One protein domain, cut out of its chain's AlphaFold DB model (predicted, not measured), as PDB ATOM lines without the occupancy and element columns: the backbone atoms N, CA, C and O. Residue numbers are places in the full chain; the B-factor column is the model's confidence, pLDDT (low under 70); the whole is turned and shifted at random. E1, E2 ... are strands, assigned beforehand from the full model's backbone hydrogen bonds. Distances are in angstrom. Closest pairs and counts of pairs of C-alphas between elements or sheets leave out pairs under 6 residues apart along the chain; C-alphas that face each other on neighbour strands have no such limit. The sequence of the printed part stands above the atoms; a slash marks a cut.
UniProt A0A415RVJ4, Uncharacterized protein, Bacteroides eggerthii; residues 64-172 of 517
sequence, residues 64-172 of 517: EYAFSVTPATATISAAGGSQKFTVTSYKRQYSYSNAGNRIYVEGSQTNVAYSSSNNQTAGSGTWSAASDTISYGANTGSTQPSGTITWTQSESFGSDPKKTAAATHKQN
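What this domain is: This is residues 64 to 172 of the 517 residues of an uncharacterized protein of Bacteroides eggerthii (UniProt A0A415RVJ4). A long, slim sandwich of strands: the twisted sheet of E2, E9, E8 and E5 makes one layer, and the other is made by two smaller sheets, E3, E7 and E6 toward one end and the pair E1 and E4 toward the other. At that second end, the far part of E4 and residues 97 to 113, which fold back along it, make a long arm. The printed part has 109 residues with nine named strands, E1 to E9 in order, and no named helix, the class being all strand. The order E2, E9, E8, E5 is mixed, while E3, E7, E6 and the pair E1, E4 are antiparallel. The whole is loose, with a radius of gyration of the C-alphas of 18.0 A and spans of 65 by 24 by 22 A.

Where its parts are: E1, residues 64 to 70, begins at C-alpha 64 (138.343, 140.024, 188.588) and is 19.9 A long. E2 is residues 73 to 76 and E3 residues 81 to 84. E4, residues 86 to 96, is the longest strand by residues, 31.5 A, ending at C-alpha 96 (135.819, 146.769, 198.581). E5 is residues 114 to 120, 19.5 A. E6 is residues 126 to 128 and E7 residues 133 to 136. E8, residues 146 to 153, measures 23.5 A. E9, residues 164 to 171, measures 23.8 A and ends at C-alpha 171 (149.797, 113.264, 167.672).

How they stand to each other: E1 and E4 are antiparallel neighbours, with N 66 and O 90 2.8 A apart. E1 runs on into E2 at 25 degrees, and E3 into E4 at 11 degrees. E2 is parallel to E9, with N 74 and O 168 at 2.9 A. E8 and E9 form a hairpin, with N 151 and O 165 at 2.8 A; E8 and E5 are antiparallel, with N 152 and O 115 at 2.8 A. E7 is antiparallel to E3, N 83 and O 134 at 2.9 A, and forms a hairpin with E6, N 126 and O 135 at 2.8 A. The three sheets form a stack of sheets, face to face in turn: the sheet of E2, E9, E8 and E5 faces that of E3, E7 and E6, the parts that face each other being 9.0 A centre to centre, and it faces that of E1 and E4, the parts that face each other being 10.3 A centre to centre. The closest C-alphas of E1 and E9, Ser 68 and Ala 165, are 5.7 A apart. E1 and E3 are apart.

The domain as a whole: The two C-alphas farthest apart, those of Asn 98 and Thr 140, are 64.9 A from each other. The printed part has no cut. The link E4 to E5, 17 residues, is long; within it residues 103 to 104 pair antiparallel with residues 94 to 95 of E4. The mean pLDDT of the printed part is 89.9, with residues 98 to 101 and 121 to 123 under 70.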
ATOM      1  N   GLU A  64     137.660 141.307 188.655       90.25
ATOM      2  CA  GLU A  64     138.343 140.024 188.588       90.25
ATOM      3  C   GLU A  64     138.079 139.372 187.248       90.25
ATOM      4  O   GLU A  64     136.944 139.285 186.782       90.25
ATOM      5  N   TYR A  65     139.154 138.858 186.674       92.06
ATOM      6  CA  TYR A  65     139.141 138.138 185.422       92.06
ATOM      7  C   TYR A  65     139.250 136.637 185.684       92.06
ATOM      8  O   TYR A  65     140.136 136.191 186.413       92.06
ATOM      9  N   ALA A  66     138.387 135.840 185.065       91.81
ATOM     10  CA  ALA A  66     138.518 134.391 185.007       91.81
ATOM     11  C   ALA A  66     138.981 133.995 183.606       91.81
ATOM     12  O   ALA A  66     138.418 134.456 182.609       91.81
ATOM     13  N   PHE A  67     140.017 133.161 183.547       95.88
ATOM     14  CA  PHE A  67     140.562 132.676 182.290       95.88
ATOM     15  C   PHE A  67     141.093 131.254 182.443       95.88
ATOM     16  O   PHE A  67     141.998 131.015 183.244       95.88
ATOM     17  N   SER A  68     140.516 130.306 181.712       94.94
ATOM     18  CA  SER A  68     140.950 128.907 181.718       94.94
ATOM     19  C   SER A  68     140.616 128.220 180.401       94.94
ATOM     20  O   SER A  68     139.739 128.656 179.654       94.94
ATOM     21  N   VAL A  69     141.324 127.126 180.121       97.06
ATOM     22  CA  VAL A  69     141.091 126.280 178.952       97.06
ATOM     23  C   VAL A  69     140.947 124.826 179.383       97.06
ATOM     24  O   VAL A  69     141.587 124.382 180.337       97.06
ATOM     25  N   THR A  70     140.076 124.071 178.719       95.75
ATOM     26  CA  THR A  70     139.903 122.634 178.963       95.75
ATOM     27  C   THR A  70     139.675 121.898 177.640       95.75
ATOM     28  O   THR A  70     138.867 122.359 176.833       95.75
ATOM     29  N   PRO A  71     140.342 120.753 177.404       96.44
ATOM     30  CA  PRO A  71     141.362 120.125 178.257       96.44
ATOM     31  C   PRO A  71     142.709 120.875 178.235       96.44
ATOM     32  O   PRO A  71     142.996 121.615 177.302       96.44
ATOM     33  N   ALA A  72     143.553 120.678 179.255       94.81
ATOM     34  CA  ALA A  72     144.910 121.252 179.289       94.81
ATOM     35  C   ALA A  72     145.893 120.515 178.358       94.81
ATOM     36  O   ALA A  72     146.959 121.035 178.027       94.81
ATOM     37  N   THR A  73     145.544 119.300 177.931       95.06
ATOM     38  CA  THR A  73     146.328 118.499 176.993       95.06
ATOM     39  C   THR A  73     145.415 117.780 176.000       95.06
ATOM     40  O   THR A  73     144.295 117.393 176.333       95.06
ATOM     41  N   ALA A  74     145.896 117.585 174.775       95.19
ATOM     42  CA  ALA A  74     145.213 116.826 173.733       95.19
ATOM     43  C   ALA A  74     146.158 115.787 173.120       95.19
ATOM     44  O   ALA A  74     147.289 116.105 172.753       95.19
ATOM     45  N   THR A  75     145.701 114.542 172.985       95.38
ATOM     46  CA  THR A  75     146.431 113.495 172.254       95.38
ATOM     47  C   THR A  75     145.563 112.990 171.114       95.38
ATOM     48  O   THR A  75     144.474 112.474 171.349       95.38
ATOM     49  N   ILE A  76     146.049 113.144 169.885       95.25
ATOM     50  CA  ILE A  76     145.356 112.733 168.668       95.25
ATOM     51  C   ILE A  76     145.962 111.414 168.166       95.25
ATOM     52  O   ILE A  76     147.171 111.184 168.256       95.25
ATOM     53  N   SER A  77     145.112 110.528 167.648       95.31
ATOM     54  CA  SER A  77     145.532 109.264 167.035       95.31
ATOM     55  C   SER A  77     146.391 109.494 165.785       95.31
ATOM     56  O   SER A  77     146.242 110.504 165.095       95.31
ATOM     57  N   ALA A  78     147.235 108.522 165.434       95.25
ATOM     58  CA  ALA A  78     147.947 108.515 164.155       95.25
ATOM     59  C   ALA A  78     146.993 108.482 162.943       95.25
ATOM     60  O   ALA A  78     147.366 108.936 161.871       95.25
ATOM     61  N   ALA A  79     145.739 108.039 163.113       95.06
ATOM     62  CA  ALA A  79     144.677 108.145 162.098       95.06
ATOM     63  C   ALA A  79     144.316 109.596 161.725       95.06
ATOM     64  O   ALA A  79     143.680 109.839 160.703       95.06
ATOM     65  N   GLY A  80     144.705 110.560 162.561       93.19
ATOM     66  CA  GLY A  80     144.220 111.931 162.495       93.19
ATOM     67  C   GLY A  80     142.962 112.133 163.336       93.19
ATOM     68  O   GLY A  80     142.490 111.236 164.039       93.19
ATOM     69  N   GLY A  81     142.453 113.357 163.311       94.75
ATOM     70  CA  GLY A  81     141.316 113.779 164.121       94.75
ATOM     71  C   GLY A  81     141.439 115.231 164.559       94.75
ATOM     72  O   GLY A  81     142.413 115.914 164.240       94.75
ATOM     73  N   SER A  82     140.434 115.708 165.289       94.75
ATOM     74  CA  SER A  82     140.395 117.083 165.788       94.75
ATOM     75  C   SER A  82     140.019 117.128 167.261       94.75
ATOM     76  O   SER A  82     139.188 116.341 167.708       94.75
ATOM     77  N   GLN A  83     140.596 118.075 167.997       96.38
ATOM     78  CA  GLN A  83     140.245 118.363 169.384       96.38
ATOM     79  C   GLN A  83     139.822 119.823 169.507       96.38
ATOM     80  O   GLN A  83     140.591 120.729 169.186       96.38
ATOM     81  N   LYS A  84     138.607 120.043 170.014       96.44
ATOM     82  CA  LYS A  84     138.122 121.368 170.397       96.44
ATOM     83  C   LYS A  84     138.490 121.664 171.849       96.44
ATOM     84  O   LYS A  84     138.325 120.802 172.712       96.44
ATOM     85  N   PHE A  85     138.956 122.876 172.108       96.44
ATOM     86  CA  PHE A  85     139.188 123.405 173.441       96.44
ATOM     87  C   PHE A  85     138.046 124.337 173.829       96.44
ATOM     88  O   PHE A  85     137.543 125.111 173.016       96.44
ATOM     89  N   THR A  86     137.637 124.257 175.088       96.62
ATOM     90  CA  THR A  86     136.656 125.171 175.667       96.62
ATOM     91  C   THR A  86     137.400 126.227 176.465       96.62
ATOM     92  O   THR A  86     138.107 125.894 177.418       96.62
ATOM     93  N   VAL A  87     137.231 127.491 176.082       96.19
ATOM     94  CA  VAL A  87     137.824 128.642 176.766       96.19
ATOM     95  C   VAL A  87     136.769 129.287 177.656       96.19
ATOM     96  O   VAL A  87     135.685 129.648 177.201       96.19
ATOM     97  N   THR A  88     137.088 129.453 178.936       95.56
ATOM     98  CA  THR A  88     136.302 130.279 179.858       95.56
ATOM     99  C   THR A  88     136.977 131.639 179.946       95.56
ATOM    100  O   THR A  88     138.118 131.704 180.390       95.56
ATOM    101  N   SER A  89     136.299 132.711 179.526       95.75
ATOM    102  CA  SER A  89     136.839 134.077 179.551       95.75
ATOM    103  C   SER A  89     135.769 135.094 179.924       95.75
ATOM    104  O   SER A  89     134.911 135.450 179.112       95.75
ATOM    105  N   TYR A  90     135.817 135.579 181.159       94.62
ATOM    106  CA  TYR A  90     134.900 136.610 181.634       94.62
ATOM    107  C   TYR A  90     135.559 137.491 182.693       94.62
ATOM    108  O   TYR A  90     136.558 137.112 183.307       94.62
ATOM    109  N   LYS A  91     134.952 138.650 182.942       93.81
ATOM    110  CA  LYS A  91     135.242 139.509 184.088       93.81
ATOM    111  C   LYS A  91     134.002 139.673 184.953       93.81
ATOM    112  O   LYS A  91     132.882 139.629 184.446       93.81
ATOM    113  N   ARG A  92     134.198 139.842 186.257       92.62
ATOM    114  CA  ARG A  92     133.155 140.157 187.241       92.62
ATOM    115  C   ARG A  92     133.635 141.309 188.106       92.62
ATOM    116  O   ARG A  92     134.786 141.304 188.542       92.62
ATOM    117  N   GLN A  93     132.764 142.276 188.348       90.38
ATOM    118  CA  GLN A  93     133.087 143.407 189.202       90.38
ATOM    119  C   GLN A  93     132.906 143.004 190.662       90.38
ATOM    120  O   GLN A  93     131.996 142.237 191.002       90.38
ATOM    121  N   TYR A  94     133.758 143.519 191.534       88.62
ATOM    122  CA  TYR A  94     133.612 143.351 192.970       88.62
ATOM    123  C   TYR A  94     133.895 144.667 193.698       88.62
ATOM    124  O   TYR A  94     134.615 145.530 193.201       88.62
ATOM    125  N   SER A  95     133.299 144.799 194.876       85.69
ATOM    126  CA  SER A  95     133.379 145.968 195.744       85.69
ATOM    127  C   SER A  95     134.261 145.687 196.961       85.69
ATOM    128  O   SER A  95     134.176 144.606 197.561       85.69
ATOM    129  N   TYR A  96     135.091 146.672 197.316       81.44
ATOM    130  CA  TYR A  96     135.819 146.769 198.581       81.44
ATOM    131  C   TYR A  96     135.304 147.969 199.392       81.44
ATOM    132  O   TYR A  96     135.264 149.095 198.894       81.44
ATOM    133  N   SER A  97     134.941 147.731 200.657       76.88
ATOM    134  CA  SER A  97     134.531 148.769 201.618       76.88
ATOM    135  C   SER A  97     135.057 148.460 203.032       76.88
ATOM    136  O   SER A  97     135.753 147.464 203.219       76.88
ATOM    137  N   ASN A  98     134.729 149.289 204.031       65.62
ATOM    138  CA  ASN A  98     135.325 149.291 205.389       65.62
ATOM    139  C   ASN A  98     135.226 147.967 206.142       65.62
ATOM    140  O   ASN A  98     135.992 147.728 207.071       65.62
ATOM    141  N   ALA A  99     134.295 147.102 205.748       56.66
ATOM    142  CA  ALA A  99     134.291 145.707 206.143       56.66
ATOM    143  C   ALA A  99     135.030 144.929 205.050       56.66
ATOM    144  O   ALA A  99     134.449 144.697 203.994       56.66
ATOM    145  N   GLY A 100     136.296 144.570 205.290       58.78
ATOM    146  CA  GLY A 100     137.278 144.039 204.325       58.78
ATOM    147  C   GLY A 100     136.953 142.720 203.600       58.78
ATOM    148  O   GLY A 100     137.866 142.000 203.207       58.78
ATOM    149  N   ASN A 101     135.677 142.395 203.397       68.88
ATOM    150  CA  ASN A 101     135.225 141.312 202.545       68.88
ATOM    151  C   ASN A 101     134.957 141.821 201.131       68.88
ATOM    152  O   ASN A 101     134.229 142.786 200.905       68.88
ATOM    153  N   ARG A 102     135.519 141.098 200.169       82.25
ATOM    154  CA  ARG A 102     135.251 141.255 198.746       82.25
ATOM    155  C   ARG A 102     133.839 140.758 198.425       82.25
ATOM    156  O   ARG A 102     133.541 139.589 198.665       82.25
ATOM    157  N   ILE A 103     132.991 141.613 197.852       84.44
ATOM    158  CA  ILE A 103     131.608 141.263 197.472       84.44
ATOM    159  C   ILE A 103     131.427 141.460 195.965       84.44
ATOM    160  O   ILE A 103     131.743 142.524 195.441       84.44
ATOM    161  N   TYR A 104     130.919 140.451 195.253       86.88
ATOM    162  CA  TYR A 104     130.657 140.562 193.815       86.88
ATOM    163  C   TYR A 104     129.402 141.381 193.534       86.88
ATOM    164  O   TYR A 104     128.360 141.173 194.154       86.88
ATOM    165  N   VAL A 105     129.491 142.262 192.541       86.00
ATOM    166  CA  VAL A 105     128.341 143.022 192.054       86.00
ATOM    167  C   VAL A 105     127.458 142.088 191.227       86.00
ATOM    168  O   VAL A 105     127.904 141.516 190.226       86.00
ATOM    169  N   GLU A 106     126.205 141.918 191.641       83.25
ATOM    170  CA  GLU A 106     125.238 141.058 190.956       83.25
ATOM    171  C   GLU A 106     125.003 141.519 189.508       83.25
ATOM    172  O   GLU A 106     124.885 142.712 189.227       83.25
ATOM    173  N   GLY A 107     124.983 140.568 188.568       84.31
ATOM    174  CA  GLY A 107     124.797 140.846 187.138       84.31
ATOM    175  C   GLY A 107     125.994 141.493 186.425       84.31
ATOM    176  O   GLY A 107     125.911 141.744 185.228       84.31
ATOM    177  N   SER A 108     127.121 141.730 187.107       88.19
ATOM    178  CA  SER A 108     128.302 142.386 186.513       88.19
ATOM    179  C   SER A 108     129.143 141.495 185.593       88.19
ATOM    180  O   SER A 108     130.106 141.973 184.987       88.19
ATOM    181  N   GLN A 109     128.830 140.197 185.494       93.69
ATOM    182  CA  GLN A 109     129.613 139.293 184.661       93.69
ATOM    183  C   GLN A 109     129.475 139.666 183.187       93.69
ATOM    184  O   GLN A 109     128.383 139.641 182.626       93.69
ATOM    185  N   THR A 110     130.609 139.897 182.540       93.38
ATOM    186  CA  THR A 110     130.678 140.129 181.096       93.38
ATOM    187  C   THR A 110     131.754 139.248 180.483       93.38
ATOM    188  O   THR A 110     132.800 139.010 181.089       93.38
ATOM    189  N   ASN A 111     131.489 138.718 179.288       93.94
ATOM    190  CA  ASN A 111     132.485 137.946 178.552       93.94
ATOM    191  C   ASN A 111     133.612 138.875 178.099       93.94
ATOM    192  O   ASN A 111     133.361 140.002 177.675       93.94
ATOM    193  N   VAL A 112     134.844 138.383 178.173       94.62
ATOM    194  CA  VAL A 112     136.030 139.127 177.740       94.62
ATOM    195  C   VAL A 112     136.586 138.435 176.508       94.62
ATOM    196  O   VAL A 112     136.740 137.209 176.503       94.62
ATOM    197  N   ALA A 113     136.877 139.203 175.460       94.38
ATOM    198  CA  ALA A 113     137.473 138.654 174.251       94.38
ATOM    199  C   ALA A 113     138.861 138.057 174.542       94.38
ATOM    200  O   ALA A 113     139.495 138.328 175.563       94.38
ATOM    201  N   TYR A 114     139.348 137.210 173.646       95.81
ATOM    202  CA  TYR A 114     140.691 136.651 173.724       95.81
ATOM    203  C   TYR A 114     141.230 136.397 172.323       95.81
ATOM    204  O   TYR A 114     140.478 136.304 171.355       95.81
ATOM    205  N   SER A 115     142.546 136.272 172.225       94.69
ATOM    206  CA  SER A 115     143.248 135.823 171.025       94.69
ATOM    207  C   SER A 115     144.001 134.536 171.323       94.69
ATOM    208  O   SER A 115     144.434 134.324 172.458       94.69
ATOM    209  N   SER A 116     144.201 133.694 170.314       94.50
ATOM    210  CA  SER A 116     144.936 132.440 170.454       94.50
ATOM    211  C   SER A 116     145.946 132.246 169.331       94.50
ATOM    212  O   SER A 116     145.730 132.663 168.194       94.50
ATOM    213  N   SER A 117     147.059 131.600 169.656       91.62
ATOM    214  CA  SER A 117     148.100 131.241 168.696       91.62
ATOM    215  C   SER A 117     148.681 129.880 169.036       91.62
ATOM    216  O   SER A 117     148.885 129.567 170.209       91.62
ATOM    217  N   ASN A 118     148.986 129.091 168.011       90.44
ATOM    218  CA  ASN A 118     149.678 127.820 168.163       90.44
ATOM    219  C   ASN A 118     151.170 128.015 167.887       90.44
ATOM    220  O   ASN A 118     151.546 128.391 166.779       90.44
ATOM    221  N   ASN A 119     152.009 127.758 168.888       86.06
ATOM    222  CA  ASN A 119     153.451 127.665 168.707       86.06
ATOM    223  C   ASN A 119     153.816 126.194 168.521       86.06
ATOM    224  O   ASN A 119     153.627 125.370 169.423       86.06
ATOM    225  N   GLN A 120     154.277 125.853 167.325       76.62
ATOM    226  CA  GLN A 120     154.224 124.486 166.846       76.62
ATOM    227  C   GLN A 120     155.523 124.094 166.135       76.62
ATOM    228  O   GLN A 120     156.126 124.904 165.429       76.62
ATOM    229  N   THR A 121     155.948 122.839 166.295       68.88
ATOM    230  CA  THR A 121     157.072 122.284 165.521       68.88
ATOM    231  C   THR A 121     156.645 122.151 164.053       68.88
ATOM    232  O   THR A 121     155.492 121.799 163.790       68.88
ATOM    233  N   ALA A 122     157.525 122.446 163.090       58.50
ATOM    234  CA  ALA A 122     157.190 122.413 161.661       58.50
ATOM    235  C   ALA A 122     156.487 121.095 161.262       58.50
ATOM    236  O   ALA A 122     156.958 120.013 161.605       58.50
ATOM    237  N   GLY A 123     155.345 121.189 160.571       60.97
ATOM    238  CA  GLY A 123     154.535 120.032 160.150       60.97
ATOM    239  C   GLY A 123     153.500 119.517 161.165       60.97
ATOM    240  O   GLY A 123     152.839 118.518 160.896       60.97
ATOM    241  N   SER A 124     153.336 120.166 162.320       70.94
ATOM    242  CA  SER A 124     152.277 119.833 163.291       70.94
ATOM    243  C   SER A 124     150.888 120.365 162.888       70.94
ATOM    244  O   SER A 124     150.740 121.060 161.884       70.94
ATOM    245  N   GLY A 125     149.857 119.975 163.647       83.31
ATOM    246  CA  GLY A 125     148.441 120.140 163.306       83.31
ATOM    247  C   GLY A 125     148.007 121.568 162.966       83.31
ATOM    248  O   GLY A 125     148.641 122.555 163.334       83.31
ATOM    249  N   THR A 126     146.885 121.673 162.258       91.50
ATOM    250  CA  THR A 126     146.286 122.946 161.840       91.50
ATOM    251  C   THR A 126     145.441 123.523 162.970       91.50
ATOM    252  O   THR A 126     144.481 122.889 163.411       91.50
ATOM    253  N   TRP A 127     145.798 124.720 163.445       93.69
ATOM    254  CA  TRP A 127     145.052 125.448 164.472       93.69
ATOM    255  C   TRP A 127     144.002 126.375 163.854       93.69
ATOM    256  O   TRP A 127     144.332 127.236 163.041       93.69
ATOM    257  N   SER A 128     142.749 126.239 164.288       94.62
ATOM    258  CA  SER A 128     141.653 127.153 163.963       94.62
ATOM    259  C   SER A 128     141.294 127.990 165.189       94.62
ATOM    260  O   SER A 128     140.567 127.534 166.074       94.62
ATOM    261  N   ALA A 129     141.781 129.233 165.225       92.00
ATOM    262  CA  ALA A 129     141.512 130.171 166.317       92.00
ATOM    263  C   ALA A 129     140.021 130.530 166.449       92.00
ATOM    264  O   ALA A 129     139.543 130.759 167.552       92.00
ATOM    265  N   ALA A 130     139.270 130.540 165.340       90.88
ATOM    266  CA  ALA A 130     137.846 130.889 165.342       90.88
ATOM    267  C   ALA A 130     136.963 129.845 166.047       90.88
ATOM    268  O   ALA A 130     135.887 130.171 166.539       90.88
ATOM    269  N   SER A 131     137.397 128.582 166.070       93.38
ATOM    270  CA  SER A 131     136.642 127.468 166.653       93.38
ATOM    271  C   SER A 131     137.354 126.811 167.834       93.38
ATOM    272  O   SER A 131     136.890 125.780 168.323       93.38
ATOM    273  N   ASP A 132     138.495 127.365 168.244       95.88
ATOM    274  CA  ASP A 132     139.415 126.807 169.230       95.88
ATOM    275  C   ASP A 132     139.701 125.315 169.010       95.88
ATOM    276  O   ASP A 132     139.598 124.491 169.919       95.88
ATOM    277  N   THR A 133     139.996 124.933 167.768       95.81
ATOM    278  CA  THR A 133     140.149 123.523 167.381       95.81
ATOM    279  C   THR A 133     141.511 123.263 166.752       95.81
ATOM    280  O   THR A 133     141.918 123.973 165.834       95.81
ATOM    281  N   ILE A 134     142.199 122.221 167.224       95.19
ATOM    282  CA  ILE A 134     143.411 121.679 166.600       95.19
ATOM    283  C   ILE A 134     143.053 120.431 165.793       95.19
ATOM    284  O   ILE A 134     142.341 119.561 166.296       95.19
ATOM    285  N   SER A 135     143.564 120.325 164.568       94.31
ATOM    286  CA  SER A 135     143.275 119.214 163.656       94.31
ATOM    287  C   SER A 135     144.549 118.607 163.080       94.31
ATOM    288  O   SER A 135     145.453 119.324 162.656       94.31
ATOM    289  N   TYR A 136     144.601 117.281 163.015       94.44
ATOM    290  CA  TYR A 136     145.690 116.521 162.411       94.44
ATOM    291  C   TYR A 136     145.163 115.605 161.302       94.44
ATOM    292  O   TYR A 136     144.127 114.957 161.467       94.44
ATOM    293  N   GLY A 137     145.907 115.525 160.194       92.94
ATOM    294  CA  GLY A 137     145.756 114.456 159.203       92.94
ATOM    295  C   GLY A 137     146.382 113.145 159.687       92.94
ATOM    296  O   GLY A 137     146.893 113.073 160.803       92.94
ATOM    297  N   ALA A 138     146.361 112.104 158.855       93.75
ATOM    298  CA  ALA A 138     146.998 110.834 159.192       93.75
ATOM    299  C   ALA A 138     148.532 110.979 159.288       93.75
ATOM    300  O   ALA A 138     149.173 111.507 158.380       93.75
ATOM    301  N   ASN A 139     149.120 110.487 160.379       93.06
ATOM    302  CA  ASN A 139     150.561 110.422 160.593       93.06
ATOM    303  C   ASN A 139     151.068 109.020 160.266       93.06
ATOM    304  O   ASN A 139     150.851 108.090 161.033       93.06
ATOM    305  N   THR A 140     151.766 108.876 159.141       92.25
ATOM    306  CA  THR A 140     152.333 107.597 158.682       92.25
ATOM    307  C   THR A 140     153.785 107.376 159.121       92.25
ATOM    308  O   THR A 140     154.443 106.447 158.638       92.25
ATOM    309  N   GLY A 141     154.329 108.291 159.927       89.31
ATOM    310  CA  GLY A 141     155.721 108.310 160.364       89.31
ATOM    311  C   GLY A 141     155.912 107.837 161.805       89.31
ATOM    312  O   GLY A 141     154.962 107.638 162.560       89.31
ATOM    313  N   SER A 142     157.174 107.688 162.202       89.56
ATOM    314  CA  SER A 142     157.576 107.291 163.559       89.56
ATOM    315  C   SER A 142     157.705 108.466 164.536       89.56
ATOM    316  O   SER A 142     157.947 108.263 165.724       89.56
ATOM    317  N   THR A 143     157.557 109.702 164.058       90.25
ATOM    318  CA  THR A 143     157.663 110.917 164.873       90.25
ATOM    319  C   THR A 143     156.328 111.284 165.513       90.25
ATOM    320  O   THR A 143     155.270 111.043 164.934       90.25
ATOM    321  N   GLN A 144     156.380 111.931 166.679       91.69
ATOM    322  CA  GLN A 144     155.213 112.464 167.388       91.69
ATOM    323  C   GLN A 144     155.178 113.995 167.276       91.69
ATOM    324  O   GLN A 144     155.785 114.672 168.111       91.69
ATOM    325  N   PRO A 145     154.522 114.573 166.252       92.12
ATOM    326  CA  PRO A 145     154.417 116.022 166.141       92.12
ATOM    327  C   PRO A 145     153.605 116.590 167.311       92.12
ATOM    328  O   PRO A 145     152.639 115.979 167.777       92.12
ATOM    329  N   SER A 146     154.013 117.760 167.797       92.69
ATOM    330  CA  SER A 146     153.433 118.402 168.978       92.69
ATOM    331  C   SER A 146     153.581 119.924 168.942       92.69
ATOM    332  O   SER A 146     154.349 120.483 168.147       92.69
ATOM    333  N   GLY A 147     152.827 120.595 169.810       93.50
ATOM    334  CA  GLY A 147     152.893 122.039 169.998       93.50
ATOM    335  C   GLY A 147     152.137 122.506 171.238       93.50
ATOM    336  O   GLY A 147     151.530 121.714 171.967       93.50
ATOM    337  N   THR A 148     152.167 123.817 171.448       94.25
ATOM    338  CA  THR A 148     151.475 124.488 172.548       94.25
ATOM    339  C   THR A 148     150.604 125.594 171.980       94.25
ATOM    340  O   THR A 148     151.089 126.488 171.287       94.25
ATOM    341  N   ILE A 149     149.319 125.555 172.310       95.19
ATOM    342  CA  ILE A 149     148.393 126.643 172.016       95.19
ATOM    343  C   ILE A 149     148.356 127.551 173.236       95.19
ATOM    344  O   ILE A 149     148.226 127.083 174.369       95.19
ATOM    345  N   THR A 150     148.483 128.851 173.003       95.31
ATOM    346  CA  THR A 150     148.398 129.876 174.039       95.31
ATOM    347  C   THR A 150     147.240 130.801 173.722       95.31
ATOM    348  O   THR A 150     147.158 131.351 172.624       95.31
ATOM    349  N   TRP A 151     146.361 130.986 174.699       96.81
ATOM    350  CA  TRP A 151     145.297 131.973 174.677       96.81
ATOM    351  C   TRP A 151     145.688 133.148 175.567       96.81
ATOM    352  O   TRP A 151     146.257 132.954 176.642       96.81
ATOM    353  N   THR A 152     145.366 134.361 175.131       95.38
ATOM    354  CA  THR A 152     145.591 135.603 175.877       95.38
ATOM    355  C   THR A 152     144.296 136.392 175.917       95.38
ATOM    356  O   THR A 152     143.719 136.703 174.873       95.38
ATOM    357  N   GLN A 153     143.833 136.708 177.118       94.94
ATOM    358  CA  GLN A 153     142.642 137.520 177.330       94.94
ATOM    359  C   GLN A 153     142.881 138.967 176.864       94.94
ATOM    360  O   GLN A 153     143.984 139.487 177.003       94.94
ATOM    361  N   SER A 154     141.877 139.631 176.286       92.06
ATOM    362  CA  SER A 154     142.043 140.949 175.654       92.06
ATOM    363  C   SER A 154     142.254 142.092 176.646       92.06
ATOM    364  O   SER A 154     142.864 143.097 176.277       92.06
ATOM    365  N   GLU A 155     141.790 141.929 177.882       90.94
ATOM    366  CA  GLU A 155     141.741 142.945 178.935       90.94
ATOM    367  C   GLU A 155     142.334 142.409 180.252       90.94
ATOM    368  O   GLU A 155     142.387 141.198 180.476       90.94
ATOM    369  N   SER A 156     142.765 143.324 181.119       87.94
ATOM    370  CA  SER A 156     143.193 143.083 182.502       87.94
ATOM    371  C   SER A 156     142.760 144.257 183.390       87.94
ATOM    372  O   SER A 156     142.205 145.244 182.897       87.94
ATOM    373  N   PHE A 157     142.925 144.139 184.710       84.38
ATOM    374  CA  PHE A 157     142.611 145.224 185.639       84.38
ATOM    375  C   PHE A 157     143.847 146.102 185.878       84.38
ATOM    376  O   PHE A 157     144.909 145.591 186.216       84.38
ATOM    377  N   GLY A 158     143.721 147.422 185.722       81.56
ATOM    378  CA  GLY A 158     144.820 148.360 185.976       81.56
ATOM    379  C   GLY A 158     146.077 148.054 185.152       81.56
ATOM    380  O   GLY A 158     146.007 147.909 183.933       81.56
ATOM    381  N   SER A 159     147.229 147.968 185.823       80.06
ATOM    382  CA  SER A 159     148.518 147.603 185.220       80.06
ATOM    383  C   SER A 159     148.829 146.103 185.281       80.06
ATOM    384  O   SER A 159     149.963 145.710 185.003       80.06
ATOM    385  N   ASP A 160     147.864 145.262 185.668       83.81
ATOM    386  CA  ASP A 160     148.078 143.819 185.736       83.81
ATOM    387  C   ASP A 160     148.327 143.241 184.332       83.81
ATOM    388  O   ASP A 160     147.709 143.679 183.351       83.81
ATOM    389  N   PRO A 161     149.187 142.218 184.201       87.00
ATOM    390  CA  PRO A 161     149.355 141.520 182.938       87.00
ATOM    391  C   PRO A 161     148.053 140.821 182.523       87.00
ATOM    392  O   PRO A 161     147.290 140.313 183.348       87.00
ATOM    393  N   LYS A 162     147.815 140.754 181.210       91.00
ATOM    394  CA  LYS A 162     146.701 139.988 180.635       91.00
ATOM    395  C   LYS A 162     146.803 138.523 181.047       91.00
ATOM    396  O   LYS A 162     147.886 137.939 181.010       91.00
ATOM    397  N   LYS A 163     145.670 137.911 181.407       93.75
ATOM    398  CA  LYS A 163     145.651 136.486 181.747       93.75
ATOM    399  C   LYS A 163     145.943 135.641 180.513       93.75
ATOM    400  O   LYS A 163     145.391 135.875 179.436       93.75
ATOM    401  N   THR A 164     146.778 134.627 180.700       94.31
ATOM    402  CA  THR A 164     147.119 133.646 179.672       94.31
ATOM    403  C   THR A 164     146.751 132.247 180.135       94.31
ATOM    404  O   THR A 164     146.929 131.909 181.303       94.31
ATOM    405  N   ALA A 165     146.285 131.422 179.209       95.75
ATOM    406  CA  ALA A 165     146.071 129.996 179.410       95.75
ATOM    407  C   ALA A 165     146.791 129.247 178.291       95.75
ATOM    408  O   ALA A 165     146.924 129.767 177.182       95.75
ATOM    409  N   ALA A 166     147.268 128.040 178.566       95.06
ATOM    410  CA  ALA A 166     147.950 127.230 177.571       95.06
ATOM    411  C   ALA A 166     147.483 125.782 177.638       95.06
ATOM    412  O   ALA A 166     147.134 125.277 178.706       95.06
ATOM    413  N   ALA A 167     147.507 125.126 176.485       95.94
ATOM    414  CA  ALA A 167     147.259 123.704 176.357       95.94
ATOM    415  C   ALA A 167     148.277 123.108 175.393       95.94
ATOM    416  O   ALA A 167     148.632 123.725 174.385       95.94
ATOM    417  N   THR A 168     148.745 121.904 175.695       95.06
ATOM    418  CA  THR A 168     149.648 121.177 174.802       95.06
ATOM    419  C   THR A 168     148.867 120.187 173.959       95.06
ATOM    420  O   THR A 168     147.834 119.653 174.364       95.06
ATOM    421  N   HIS A 169     149.355 119.922 172.757       94.50
ATOM    422  CA  HIS A 169     148.791 118.899 171.893       94.50
ATOM    423  C   HIS A 169     149.903 118.061 171.282       94.50
ATOM    424  O   HIS A 169     151.011 118.544 171.045       94.50
ATOM    425  N   LYS A 170     149.606 116.785 171.046       93.75
ATOM    426  CA  LYS A 170     150.483 115.872 170.319       93.75
ATOM    427  C   LYS A 170     149.677 114.904 169.472       93.75
ATOM    428  O   LYS A 170     148.555 114.542 169.835       93.75
ATOM    429  N   GLN A 171     150.283 114.424 168.399       94.88
ATOM    430  CA  GLN A 171     149.797 113.264 167.672       94.88
ATOM    431  C   GLN A 171     150.709 112.069 167.937       94.88
ATOM    432  O   GLN A 171     151.934 112.194 167.957       94.88
ATOM    433  N   ASN A 172     150.111 110.900 168.146       94.19
ATOM    434  CA  ASN A 172     150.875 109.669 168.283       94.19
ATOM    435  C   ASN A 172     151.619 109.342 166.975       94.19
ATOM    436  O   ASN A 172     151.148 109.652 165.879       94.19
TER     437      ASN A 172